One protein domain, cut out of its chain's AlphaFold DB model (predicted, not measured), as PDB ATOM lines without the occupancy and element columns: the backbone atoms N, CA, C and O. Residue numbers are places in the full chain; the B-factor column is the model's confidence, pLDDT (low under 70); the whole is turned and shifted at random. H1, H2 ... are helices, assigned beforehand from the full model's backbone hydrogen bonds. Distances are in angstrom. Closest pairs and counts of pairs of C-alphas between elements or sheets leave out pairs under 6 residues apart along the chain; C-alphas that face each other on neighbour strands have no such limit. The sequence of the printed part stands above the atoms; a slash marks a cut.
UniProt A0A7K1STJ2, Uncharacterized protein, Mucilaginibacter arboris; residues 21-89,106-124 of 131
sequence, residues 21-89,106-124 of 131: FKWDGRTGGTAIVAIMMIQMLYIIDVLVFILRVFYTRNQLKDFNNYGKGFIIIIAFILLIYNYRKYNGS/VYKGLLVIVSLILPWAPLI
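Overview. This is residues 21 to 89 and 106 to 124 of the 131 residues of an uncharacterized protein of Mucilaginibacter arboris (UniProt A0A7K1STJ2). A long helical hairpin, H2 and H3, makes the length; H5 packs on H2 away from H3, and residues 106 to 114 of H4 stick out. The printed part has 88 residues with five named helices, H1 to H5 in order along the chain, and no named strand; its class is all helix, and it is loose, with a radius of gyration of the C-alphas of 16.0 A and spans of 48 by 29 by 18 A.

Along the chain. H1, residues 21 to 24, begins at C-alpha 21 (-4.780, 25.349, 53.606). H2, residues 29 to 54, measures 37.6 A; H3, residues 57 to 86, 39.3 A, with a kink of 57 degrees near residue 65. H4 is residues 106 to 117; H5, residues 120 to 124, ends at C-alpha 124 (-2.296, 57.006, 46.117).

Arrangement. H2 and H3 touch, a shallow tilt of 30 degrees, opposite ways; closest C-alphas Ile 32 and Asn 82, 5.9 A. H2, with residues 41 to 45 alone, only just touches H5, with 3 pairs of C-alphas within 8 A, the closest Asp 45 and Leu 123. In H3, 20 of 26 O i to N i+4 pairs are within hydrogen-bond range.

Size, cuts and confidence. Residues 90 to 105 are not printed; C-alphas 89 and 106 are 22.2 A apart. No printed residue is under 70.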
ATOM      1  N   PHE A  21      -4.999  26.775  53.876       95.19
ATOM      2  CA  PHE A  21      -4.780  25.349  53.606       95.19
ATOM      3  C   PHE A  21      -6.060  24.515  53.748       95.19
ATOM      4  O   PHE A  21      -6.226  23.521  53.051       95.19
ATOM      5  N   LYS A  22      -6.983  24.928  54.629       94.94
ATOM      6  CA  LYS A  22      -8.279  24.258  54.815       94.94
ATOM      7  C   LYS A  22      -9.153  24.304  53.553       94.94
ATOM      8  O   LYS A  22      -9.977  23.415  53.377       94.94
ATOM      9  N   TRP A  23      -9.000  25.329  52.717       92.81
ATOM     10  CA  TRP A  23      -9.827  25.539  51.525       92.81
ATOM     11  C   TRP A  23      -9.111  25.085  50.256       92.81
ATOM     12  O   TRP A  23      -9.689  24.365  49.451       92.81
ATOM     13  N   ASP A  24      -7.830  25.430  50.120       92.00
ATOM     14  CA  ASP A  24      -7.070  25.166  48.892       92.00
ATOM     15  C   ASP A  24      -6.264  23.862  48.944       92.00
ATOM     16  O   ASP A  24      -5.785  23.361  47.925       92.00
ATOM     17  N   GLY A  25      -6.024  23.320  50.137       93.62
ATOM     18  CA  GLY A  25      -5.119  22.193  50.329       93.62
ATOM     19  C   GLY A  25      -3.727  22.454  49.745       93.62
ATOM     20  O   GLY A  25      -3.094  23.484  49.975       93.62
ATOM     21  N   ARG A  26      -3.211  21.476  48.993       91.94
ATOM     22  CA  ARG A  26      -1.837  21.492  48.457       91.94
ATOM     23  C   ARG A  26      -1.661  22.349  47.203       91.94
ATOM     24  O   ARG A  26      -0.514  22.646  46.861       91.94
ATOM     25  N   THR A  27      -2.745  22.699  46.512       93.62
ATOM     26  CA  THR A  27      -2.686  23.463  45.257       93.62
ATOM     27  C   THR A  27      -2.404  24.939  45.514       93.62
ATOM     28  O   THR A  27      -1.689  25.550  44.727       93.62
ATOM     29  N   GLY A  28      -2.904  25.483  46.633       94.62
ATOM     30  CA  GLY A  28      -2.659  26.866  47.050       94.62
ATOM     31  C   GLY A  28      -3.265  27.909  46.111       94.62
ATOM     32  O   GLY A  28      -2.652  28.951  45.879       94.62
ATOM     33  N   GLY A  29      -4.439  27.626  45.536       95.69
ATOM     34  CA  GLY A  29      -5.088  28.472  44.529       95.69
ATOM     35  C   GLY A  29      -5.218  29.945  44.934       95.69
ATOM     36  O   GLY A  29      -4.827  30.825  44.168       95.69
ATOM     37  N   THR A  30      -5.659  30.228  46.161       95.56
ATOM     38  CA  THR A  30      -5.792  31.593  46.697       95.56
ATOM     39  C   THR A  30      -4.450  32.318  46.712       95.56
ATOM     40  O   THR A  30      -4.361  33.486  46.344       95.56
ATOM     41  N   ALA A  31      -3.375  31.625  47.088       95.44
ATOM     42  CA  ALA A  31      -2.035  32.200  47.114       95.44
ATOM     43  C   ALA A  31      -1.503  32.513  45.704       95.44
ATOM     44  O   ALA A  31      -0.837  33.528  45.507       95.44
ATOM     45  N   ILE A  32      -1.817  31.665  44.717       96.94
ATOM     46  CA  ILE A  32      -1.459  31.876  43.304       96.94
ATOM     47  C   ILE A  32      -2.146  33.133  42.771       96.94
ATOM     48  O   ILE A  32      -1.488  33.995  42.186       96.94
ATOM     49  N   VAL A  33      -3.454  33.256  43.015       96.12
ATOM     50  CA  VAL A  33      -4.239  34.428  42.608       96.12
ATOM     51  C   VAL A  33      -3.731  35.684  43.312       96.12
ATOM     52  O   VAL A  33      -3.508  36.694  42.654       96.12
ATOM     53  N   ALA A  34      -3.457  35.626  44.614       94.12
ATOM     54  CA  ALA A  34      -2.946  36.775  45.357       94.12
ATOM     55  C   ALA A  34      -1.593  37.273  44.822       94.12
ATOM     56  O   ALA A  34      -1.409  38.472  44.635       94.12
ATOM     57  N   ILE A  35      -0.658  36.369  44.508       95.75
ATOM     58  CA  ILE A  35       0.625  36.744  43.892       95.75
ATOM     59  C   ILE A  35       0.413  37.386  42.522       95.75
ATOM     60  O   ILE A  35       1.039  38.404  42.226       95.75
ATOM     61  N   MET A  36      -0.481  36.825  41.703       96.19
ATOM     62  CA  MET A  36      -0.844  37.416  40.416       96.19
ATOM     63  C   MET A  36      -1.429  38.825  40.604       96.19
ATOM     64  O   MET A  36      -1.034  39.735  39.882       96.19
ATOM     65  N   MET A  37      -2.297  39.047  41.596       94.12
ATOM     66  CA  MET A  37      -2.847  40.375  41.892       94.12
ATOM     67  C   MET A  37      -1.755  41.376  42.291       94.12
ATOM     68  O   MET A  37      -1.744  42.488  41.774       94.12
ATOM     69  N   ILE A  38      -0.803  40.981  43.147       94.12
ATOM     70  CA  ILE A  38       0.339  41.834  43.527       94.12
ATOM     71  C   ILE A  38       1.163  42.218  42.289       94.12
ATOM     72  O   ILE A  38       1.502  43.383  42.104       94.12
ATOM     73  N   GLN A  39       1.486  41.245  41.432       95.06
ATOM     74  CA  GLN A  39       2.235  41.486  40.194       95.06
ATOM     75  C   GLN A  39       1.472  42.409  39.237       95.06
ATOM     76  O   GLN A  39       2.074  43.310  38.657       95.06
ATOM     77  N   MET A  40       0.155  42.224  39.109       95.19
ATOM     78  CA  MET A  40      -0.703  43.090  38.301       95.19
ATOM     79  C   MET A  40      -0.705  44.529  38.810       95.19
ATOM     80  O   MET A  40      -0.611  45.435  37.990       95.19
ATOM     81  N   LEU A  41      -0.759  44.752  40.127       93.62
ATOM     82  CA  LEU A  41      -0.696  46.104  40.693       93.62
ATOM     83  C   LEU A  41       0.613  46.806  40.318       93.62
ATOM     84  O   LEU A  41       0.566  47.896  39.763       93.62
ATOM     85  N   TYR A  42       1.765  46.149  40.488       93.62
ATOM     86  CA  TYR A  42       3.047  46.734  40.076       93.62
ATOM     87  C   TYR A  42       3.117  47.036  38.572       93.62
ATOM     88  O   TYR A  42       3.660  48.063  38.173       93.62
ATOM     89  N   ILE A  43       2.579  46.156  37.722       93.56
ATOM     90  CA  ILE A  43       2.535  46.400  36.272       93.56
ATOM     91  C   ILE A  43       1.648  47.606  35.963       93.56
ATOM     92  O   ILE A  43       2.037  48.453  35.163       93.56
ATOM     93  N   ILE A  44       0.479  47.700  36.598       91.56
ATOM     94  CA  ILE A  44      -0.432  48.834  36.434       91.56
ATOM     95  C   ILE A  44       0.241  50.127  36.892       91.56
ATOM     96  O   ILE A  44       0.173  51.107  36.159       91.56
ATOM     97  N   ASP A  45       0.940  50.135  38.027       91.50
ATOM     98  CA  ASP A  45       1.660  51.313  38.522       91.50
ATOM     99  C   ASP A  45       2.681  51.820  37.507       91.50
ATOM    100  O   ASP A  45       2.701  53.006  37.176       91.50
ATOM    101  N   VAL A  46       3.500  50.909  36.975       91.94
ATOM    102  CA  VAL A  46       4.512  51.234  35.965       91.94
ATOM    103  C   VAL A  46       3.854  51.740  34.683       91.94
ATOM    104  O   VAL A  46       4.285  52.752  34.134       91.94
ATOM    105  N   LEU A  47       2.788  51.084  34.214       90.06
ATOM    106  CA  LEU A  47       2.061  51.503  33.016       90.06
ATOM    107  C   LEU A  47       1.424  52.882  33.193       90.06
ATOM    108  O   LEU A  47       1.572  53.732  32.323       90.06
ATOM    109  N   VAL A  48       0.742  53.125  34.315       88.19
ATOM    110  CA  VAL A  48       0.112  54.414  34.627       88.19
ATOM    111  C   VAL A  48       1.161  55.516  34.723       88.19
ATOM    112  O   VAL A  48       0.948  56.600  34.180       88.19
ATOM    113  N   PHE A  49       2.297  55.237  35.363       89.56
ATOM    114  CA  PHE A  49       3.410  56.175  35.449       89.56
ATOM    115  C   PHE A  49       3.941  56.544  34.057       89.56
ATOM    116  O   PHE A  49       3.985  57.725  33.718       89.56
ATOM    117  N   ILE A  50       4.259  55.552  33.215       89.88
ATOM    118  CA  ILE A  50       4.722  55.772  31.834       89.88
ATOM    119  C   ILE A  50       3.689  56.585  31.048       89.88
ATOM    120  O   ILE A  50       4.015  57.609  30.453       89.88
ATOM    121  N   LEU A  51       2.427  56.166  31.081       88.38
ATOM    122  CA  LEU A  51       1.346  56.823  30.357       88.38
ATOM    123  C   LEU A  51       1.183  58.294  30.762       88.38
ATOM    124  O   LEU A  51       0.989  59.140  29.894       88.38
ATOM    125  N   ARG A  52       1.318  58.622  32.051       84.44
ATOM    126  CA  ARG A  52       1.266  60.014  32.523       84.44
ATOM    127  C   ARG A  52       2.490  60.844  32.141       84.44
ATOM    128  O   ARG A  52       2.346  62.051  31.990       84.44
ATOM    129  N   VAL A  53       3.668  60.236  32.000       89.25
ATOM    130  CA  VAL A  53       4.885  60.950  31.572       89.25
ATOM    131  C   VAL A  53       4.793  61.373  30.102       89.25
ATOM    132  O   VAL A  53       5.276  62.447  29.753       89.25
ATOM    133  N   PHE A  54       4.160  60.564  29.246       89.44
ATOM    134  CA  PHE A  54       4.142  60.798  27.795       89.44
ATOM    135  C   PHE A  54       2.838  61.382  27.241       89.44
ATOM    136  O   PHE A  54       2.861  61.968  26.160       89.44
ATOM    137  N   TYR A  55       1.708  61.239  27.939       87.88
ATOM    138  CA  TYR A  55       0.396  61.611  27.405       87.88
ATOM    139  C   TYR A  55      -0.380  62.556  28.317       87.88
ATOM    140  O   TYR A  55      -0.373  62.456  29.544       87.88
ATOM    141  N   THR A  56      -1.140  63.449  27.685       84.56
ATOM    142  CA  THR A  56      -2.106  64.306  28.379       84.56
ATOM    143  C   THR A  56      -3.364  63.526  28.772       84.56
ATOM    144  O   THR A  56      -3.713  62.501  28.183       84.56
ATOM    145  N   ARG A  57      -4.123  64.053  29.741       79.50
ATOM    146  CA  ARG A  57      -5.361  63.423  30.235       79.50
ATOM    147  C   ARG A  57      -6.401  63.158  29.139       79.50
ATOM    148  O   ARG A  57      -7.147  62.187  29.243       79.50
ATOM    149  N   ASN A  58      -6.455  64.001  28.107       80.81
ATOM    150  CA  ASN A  58      -7.387  63.828  26.994       80.81
ATOM    151  C   ASN A  58      -6.971  62.663  26.088       80.81
ATOM    152  O   ASN A  58      -7.812  61.831  25.774       80.81
ATOM    153  N   GLN A  59      -5.678  62.538  25.775       83.19
ATOM    154  CA  GLN A  59      -5.141  61.435  24.965       83.19
ATOM    155  C   GLN A  59      -5.278  60.071  25.662       83.19
ATOM    156  O   GLN A  59      -5.448  59.045  25.010       83.19
ATOM    157  N   LEU A  60      -5.263  60.040  26.999       82.06
ATOM    158  CA  LEU A  60      -5.426  58.802  27.768       82.06
ATOM    159  C   LEU A  60      -6.833  58.197  27.691       82.06
ATOM    160  O   LEU A  60      -6.986  56.994  27.906       82.06
ATOM    161  N   LYS A  61      -7.863  58.996  27.385       79.38
ATOM    162  CA  LYS A  61      -9.237  58.482  27.264       79.38
ATOM    163  C   LYS A  61      -9.367  57.492  26.108       79.38
ATOM    164  O   LYS A  61     -10.031  56.470  26.274       79.38
ATOM    165  N   ASP A  62      -8.668  57.745  25.006       76.12
ATOM    166  CA  ASP A  62      -8.703  56.899  23.810       76.12
ATOM    167  C   ASP A  62      -7.983  55.558  24.036       76.12
ATOM    168  O   ASP A  62      -8.412  54.511  23.548       76.12
ATOM    169  N   PHE A  63      -6.948  55.547  24.884       76.56
ATOM    170  CA  PHE A  63      -6.224  54.331  25.271       76.56
ATOM    171  C   PHE A  63      -7.020  53.387  26.182       76.56
ATOM    172  O   PHE A  63      -6.691  52.202  26.275       76.56
ATOM    173  N   ASN A  64      -8.076  53.864  26.848       77.62
ATOM    174  CA  ASN A  64      -8.789  53.087  27.864       77.62
ATOM    175  C   ASN A  64      -9.464  51.822  27.293       77.62
ATOM    176  O   ASN A  64      -9.516  50.788  27.958       77.62
ATOM    177  N   ASN A  65      -9.950  51.871  26.048       76.44
ATOM    178  CA  ASN A  65     -10.621  50.723  25.429       76.44
ATOM    179  C   ASN A  65      -9.634  49.606  25.054       76.44
ATOM    180  O   ASN A  65      -9.887  48.440  25.357       76.44
ATOM    181  N   TYR A  66      -8.478  49.952  24.483       78.75
ATOM    182  CA  TYR A  66      -7.424  48.984  24.155       78.75
ATOM    183  C   TYR A  66      -6.681  48.484  25.402       78.75
ATOM    184  O   TYR A  66      -6.308  47.311  25.485       78.75
ATOM    185  N   GLY A  67      -6.528  49.344  26.414       84.19
ATOM    186  CA  GLY A  67      -5.846  49.019  27.666       84.19
ATOM    187  C   GLY A  67      -6.505  47.876  28.440       84.19
ATOM    188  O   GLY A  67      -5.805  47.022  28.981       84.19
ATOM    189  N   LYS A  68      -7.843  47.788  28.444       86.50
ATOM    190  CA  LYS A  68      -8.570  46.714  29.149       86.50
ATOM    191  C   LYS A  68      -8.233  45.325  28.607       86.50
ATOM    192  O   LYS A  68      -7.938  44.426  29.391       86.50
ATOM    193  N   GLY A  69      -8.243  45.155  27.284       90.06
ATOM    194  CA  GLY A  69      -7.904  43.878  26.649       90.06
ATOM    195  C   GLY A  69      -6.463  43.462  26.949       90.06
ATOM    196  O   GLY A  69      -6.211  42.320  27.329       90.06
ATOM    197  N   PHE A  70      -5.532  44.414  26.877       90.31
ATOM    198  CA  PHE A  70      -4.124  44.185  27.194       90.31
ATOM    199  C   PHE A  70      -3.902  43.745  28.652       90.31
ATOM    200  O   PHE A  70      -3.209  42.759  28.901       90.31
ATOM    201  N   ILE A  71      -4.548  44.415  29.614       92.06
ATOM    202  CA  ILE A  71      -4.486  44.066  31.045       92.06
ATOM    203  C   ILE A  71      -5.007  42.645  31.290       92.06
ATOM    204  O   ILE A  71      -4.380  41.886  32.029       92.06
ATOM    205  N   ILE A  72      -6.120  42.261  30.655       93.50
ATOM    206  CA  ILE A  72      -6.688  40.910  30.780       93.50
ATOM    207  C   ILE A  72      -5.701  39.862  30.256       93.50
ATOM    208  O   ILE A  72      -5.448  38.869  30.936       93.50
ATOM    209  N   ILE A  73      -5.103  40.089  29.083       95.62
ATOM    210  CA  ILE A  73      -4.120  39.169  28.495       95.62
ATOM    211  C   ILE A  73      -2.923  38.981  29.436       95.62
ATOM    212  O   ILE A  73      -2.537  37.845  29.713       95.62
ATOM    213  N   ILE A  74      -2.370  40.069  29.984       96.31
ATOM    214  CA  ILE A  74      -1.266  39.991  30.955       96.31
ATOM    215  C   ILE A  74      -1.689  39.220  32.207       96.31
ATOM    216  O   ILE A  74      -0.941  38.354  32.662       96.31
ATOM    217  N   ALA A  75      -2.881  39.487  32.746       96.56
ATOM    218  CA  ALA A  75      -3.385  38.788  33.924       96.56
ATOM    219  C   ALA A  75      -3.476  37.273  33.685       96.56
ATOM    220  O   ALA A  75      -3.016  36.494  34.520       96.56
ATOM    221  N   PHE A  76      -3.978  36.842  32.521       97.56
ATOM    222  CA  PHE A  76      -4.012  35.426  32.144       97.56
ATOM    223  C   PHE A  76      -2.612  34.821  32.009       97.56
ATOM    224  O   PHE A  76      -2.371  33.724  32.516       97.56
ATOM    225  N   ILE A  77      -1.671  35.530  31.377       98.06
ATOM    226  CA  ILE A  77      -0.277  35.077  31.256       98.06
ATOM    227  C   ILE A  77       0.346  34.887  32.645       98.06
ATOM    228  O   ILE A  77       0.940  33.840  32.914       98.06
ATOM    229  N   LEU A  78       0.179  35.859  33.547       97.69
ATOM    230  CA  LEU A  78       0.684  35.776  34.918       97.69
ATOM    231  C   LEU A  78       0.014  34.660  35.712       97.69
ATOM    232  O   LEU A  78       0.693  33.954  36.457       97.69
ATOM    233  N   LEU A  79      -1.293  34.470  35.553       97.62
ATOM    234  CA  LEU A  79      -2.016  33.392  36.216       97.62
ATOM    235  C   LEU A  79      -1.472  32.030  35.780       97.62
ATOM    236  O   LEU A  79      -1.135  31.213  36.634       97.62
ATOM    237  N   ILE A  80      -1.309  31.803  34.473       98.00
ATOM    238  CA  ILE A  80      -0.742  30.561  33.928       98.00
ATOM    239  C   ILE A  80       0.700  30.368  34.411       98.00
ATOM    240  O   ILE A  80       1.071  29.267  34.826       98.00
ATOM    241  N   TYR A  81       1.514  31.427  34.391       97.56
ATOM    242  CA  TYR A  81       2.894  31.393  34.871       97.56
ATOM    243  C   TYR A  81       2.973  31.010  36.357       97.56
ATOM    244  O   TYR A  81       3.684  30.068  36.721       97.56
ATOM    245  N   ASN A  82       2.212  31.692  37.215       97.19
ATOM    246  CA  ASN A  82       2.193  31.434  38.654       97.19
ATOM    247  C   ASN A  82       1.590  30.062  38.964       97.19
ATOM    248  O   ASN A  82       2.108  29.358  39.828       97.19
ATOM    249  N   TYR A  83       0.559  29.637  38.231       97.06
ATOM    250  CA  TYR A  83      -0.011  28.300  38.366       97.06
ATOM    251  C   TYR A  83       1.030  27.223  38.059       97.06
ATOM    252  O   TYR A  83       1.273  26.350  38.888       97.06
ATOM    253  N   ARG A  84       1.724  27.328  36.919       96.44
ATOM    254  CA  ARG A  84       2.802  26.397  36.549       96.44
ATOM    255  C   ARG A  84       3.934  26.367  37.573       96.44
ATOM    256  O   ARG A  84       4.504  25.310  37.814       96.44
ATOM    257  N   LYS A  85       4.267  27.516  38.165       95.00
ATOM    258  CA  LYS A  85       5.352  27.626  39.144       95.00
ATOM    259  C   LYS A  85       4.984  27.055  40.516       95.00
ATOM    260  O   LYS A  85       5.826  26.423  41.153       95.00
ATOM    261  N   TYR A  86       3.770  27.321  40.995       96.06
ATOM    262  CA  TYR A  86       3.421  27.134  42.402       96.06
ATOM    263  C   TYR A  86       2.465  25.981  42.680       96.06
ATOM    264  O   TYR A  86       2.489  25.462  43.800       96.06
ATOM    265  N   ASN A  87       1.663  25.549  41.708       95.19
ATOM    266  CA  ASN A  87       0.665  24.511  41.929       95.19
ATOM    267  C   ASN A  87       1.303  23.234  42.505       95.19
ATOM    268  O   ASN A  87       2.267  22.697  41.960       95.19
ATOM    269  N   GLY A  88       0.798  22.770  43.651       93.19
ATOM    270  CA  GLY A  88       1.305  21.574  44.335       93.19
ATOM    271  C   GLY A  88       2.653  21.746  45.054       93.19
ATOM    272  O   GLY A  88       3.097  20.835  45.755       93.19
ATOM    273  N   SER A  89       3.304  22.912  44.964       94.50
ATOM    274  CA  SER A  89       4.642  23.142  45.535       94.50
ATOM    275  C   SER A  89       4.659  23.323  47.061       94.50
ATOM    276  O   SER A  89       5.730  23.424  47.665       94.50
ATOM    277  N   VAL A 106       8.245  35.978  62.146       91.50
ATOM    278  CA  VAL A 106       7.538  37.250  62.371       91.50
ATOM    279  C   VAL A 106       7.991  38.282  61.348       91.50
ATOM    280  O   VAL A 106       7.148  38.798  60.622       91.50
ATOM    281  N   TYR A 107       9.303  38.507  61.207       90.12
ATOM    282  CA  TYR A 107       9.841  39.466  60.234       90.12
ATOM    283  C   TYR A 107       9.380  39.172  58.811       90.12
ATOM    284  O   TYR A 107       8.859  40.045  58.122       90.12
ATOM    285  N   LYS A 108       9.496  37.921  58.369       89.50
ATOM    286  CA  LYS A 108       9.060  37.552  57.022       89.50
ATOM    287  C   LYS A 108       7.541  37.594  56.868       89.50
ATOM    288  O   LYS A 108       7.052  37.899  55.788       89.50
ATOM    289  N   GLY A 109       6.786  37.308  57.931       87.88
ATOM    290  CA  GLY A 109       5.335  37.498  57.949       87.88
ATOM    291  C   GLY A 109       4.947  38.966  57.751       87.88
ATOM    292  O   GLY A 109       4.078  39.256  56.935       87.88
ATOM    293  N   LEU A 110       5.643  39.885  58.427       90.69
ATOM    294  CA  LEU A 110       5.482  41.325  58.228       90.69
ATOM    295  C   LEU A 110       5.795  41.718  56.777       90.69
ATOM    296  O   LEU A 110       5.028  42.458  56.174       90.69
ATOM    297  N   LEU A 111       6.860  41.167  56.184       88.19
ATOM    298  CA  LEU A 111       7.203  41.426  54.781       88.19
ATOM    299  C   LEU A 111       6.104  40.986  53.804       88.19
ATOM    300  O   LEU A 111       5.880  41.674  52.812       88.19
ATOM    301  N   VAL A 112       5.382  39.895  54.088       88.75
ATOM    302  CA  VAL A 112       4.209  39.501  53.284       88.75
ATOM    303  C   VAL A 112       3.122  40.576  53.361       88.75
ATOM    304  O   VAL A 112       2.603  40.989  52.328       88.75
ATOM    305  N   ILE A 113       2.812  41.080  54.557       89.31
ATOM    306  CA  ILE A 113       1.809  42.142  54.737       89.31
ATOM    307  C   ILE A 113       2.245  43.419  54.009       89.31
ATOM    308  O   ILE A 113       1.475  43.980  53.234       89.31
ATOM    309  N   VAL A 114       3.501  43.836  54.187       90.12
ATOM    310  CA  VAL A 114       4.070  44.994  53.487       90.12
ATOM    311  C   VAL A 114       3.968  44.809  51.973       90.12
ATOM    312  O   VAL A 114       3.550  45.730  51.290       90.12
ATOM    313  N   SER A 115       4.251  43.618  51.439       86.88
ATOM    314  CA  SER A 115       4.168  43.355  49.995       86.88
ATOM    315  C   SER A 115       2.755  43.459  49.405       86.88
ATOM    316  O   SER A 115       2.630  43.714  48.210       86.88
ATOM    317  N   LEU A 116       1.710  43.287  50.221       85.94
ATOM    318  CA  LEU A 116       0.311  43.459  49.811       85.94
ATOM    319  C   LEU A 116      -0.118  44.928  49.819       85.94
ATOM    320  O   LEU A 116      -0.952  45.326  49.011       85.94
ATOM    321  N   ILE A 117       0.439  45.723  50.736       89.25
ATOM    322  CA  ILE A 117       0.082  47.136  50.929       89.25
ATOM    323  C   ILE A 117       0.921  48.042  50.020       89.25
ATOM    324  O   ILE A 117       0.412  49.017  49.478       89.25
ATOM    325  N   LEU A 118       2.200  47.714  49.828       91.38
ATOM    326  CA  LEU A 118       3.167  48.550  49.120       91.38
ATOM    327  C   LEU A 118       2.748  48.938  47.687       91.38
ATOM    328  O   LEU A 118       2.925  50.109  47.357       91.38
ATOM    329  N   PRO A 119       2.149  48.053  46.859       90.00
ATOM    330  CA  PRO A 119       1.707  48.424  45.511       90.00
ATOM    331  C   PRO A 119       0.608  49.498  45.489       90.00
ATOM    332  O   PRO A 119       0.363  50.120  44.470       90.00
ATOM    333  N   TRP A 120      -0.081  49.758  46.603       89.19
ATOM    334  CA  TRP A 120      -1.101  50.810  46.647       89.19
ATOM    335  C   TRP A 120      -0.502  52.206  46.830       89.19
ATOM    336  O   TRP A 120      -1.128  53.200  46.461       89.19
ATOM    337  N   ALA A 121       0.708  52.302  47.392       91.00
ATOM    338  CA  ALA A 121       1.329  53.585  47.695       91.00
ATOM    339  C   ALA A 121       1.576  54.444  46.437       91.00
ATOM    340  O   ALA A 121       1.163  55.605  46.454       91.00
ATOM    341  N   PRO A 122       2.155  53.931  45.329       88.50
ATOM    342  CA  PRO A 122       2.349  54.724  44.115       88.50
ATOM    343  C   PRO A 122       1.040  55.280  43.542       88.50
ATOM    344  O   PRO A 122       0.996  56.453  43.178       88.50
ATOM    345  N   LEU A 123      -0.037  54.483  43.514       84.81
ATOM    346  CA  LEU A 123      -1.351  54.932  43.033       84.81
ATOM    347  C   LEU A 123      -1.902  56.087  43.866       84.81
ATOM    348  O   LEU A 123      -2.368  57.083  43.310       84.81
ATOM    349  N   ILE A 124      -1.827  55.967  45.194       88.56
ATOM    350  CA  ILE A 124      -2.296  57.006  46.117       88.56
ATOM    351  C   ILE A 124      -1.469  58.281  45.933       88.56
ATOM    352  O   ILE A 124      -2.036  59.359  45.759       88.56
TER     353      ILE A 124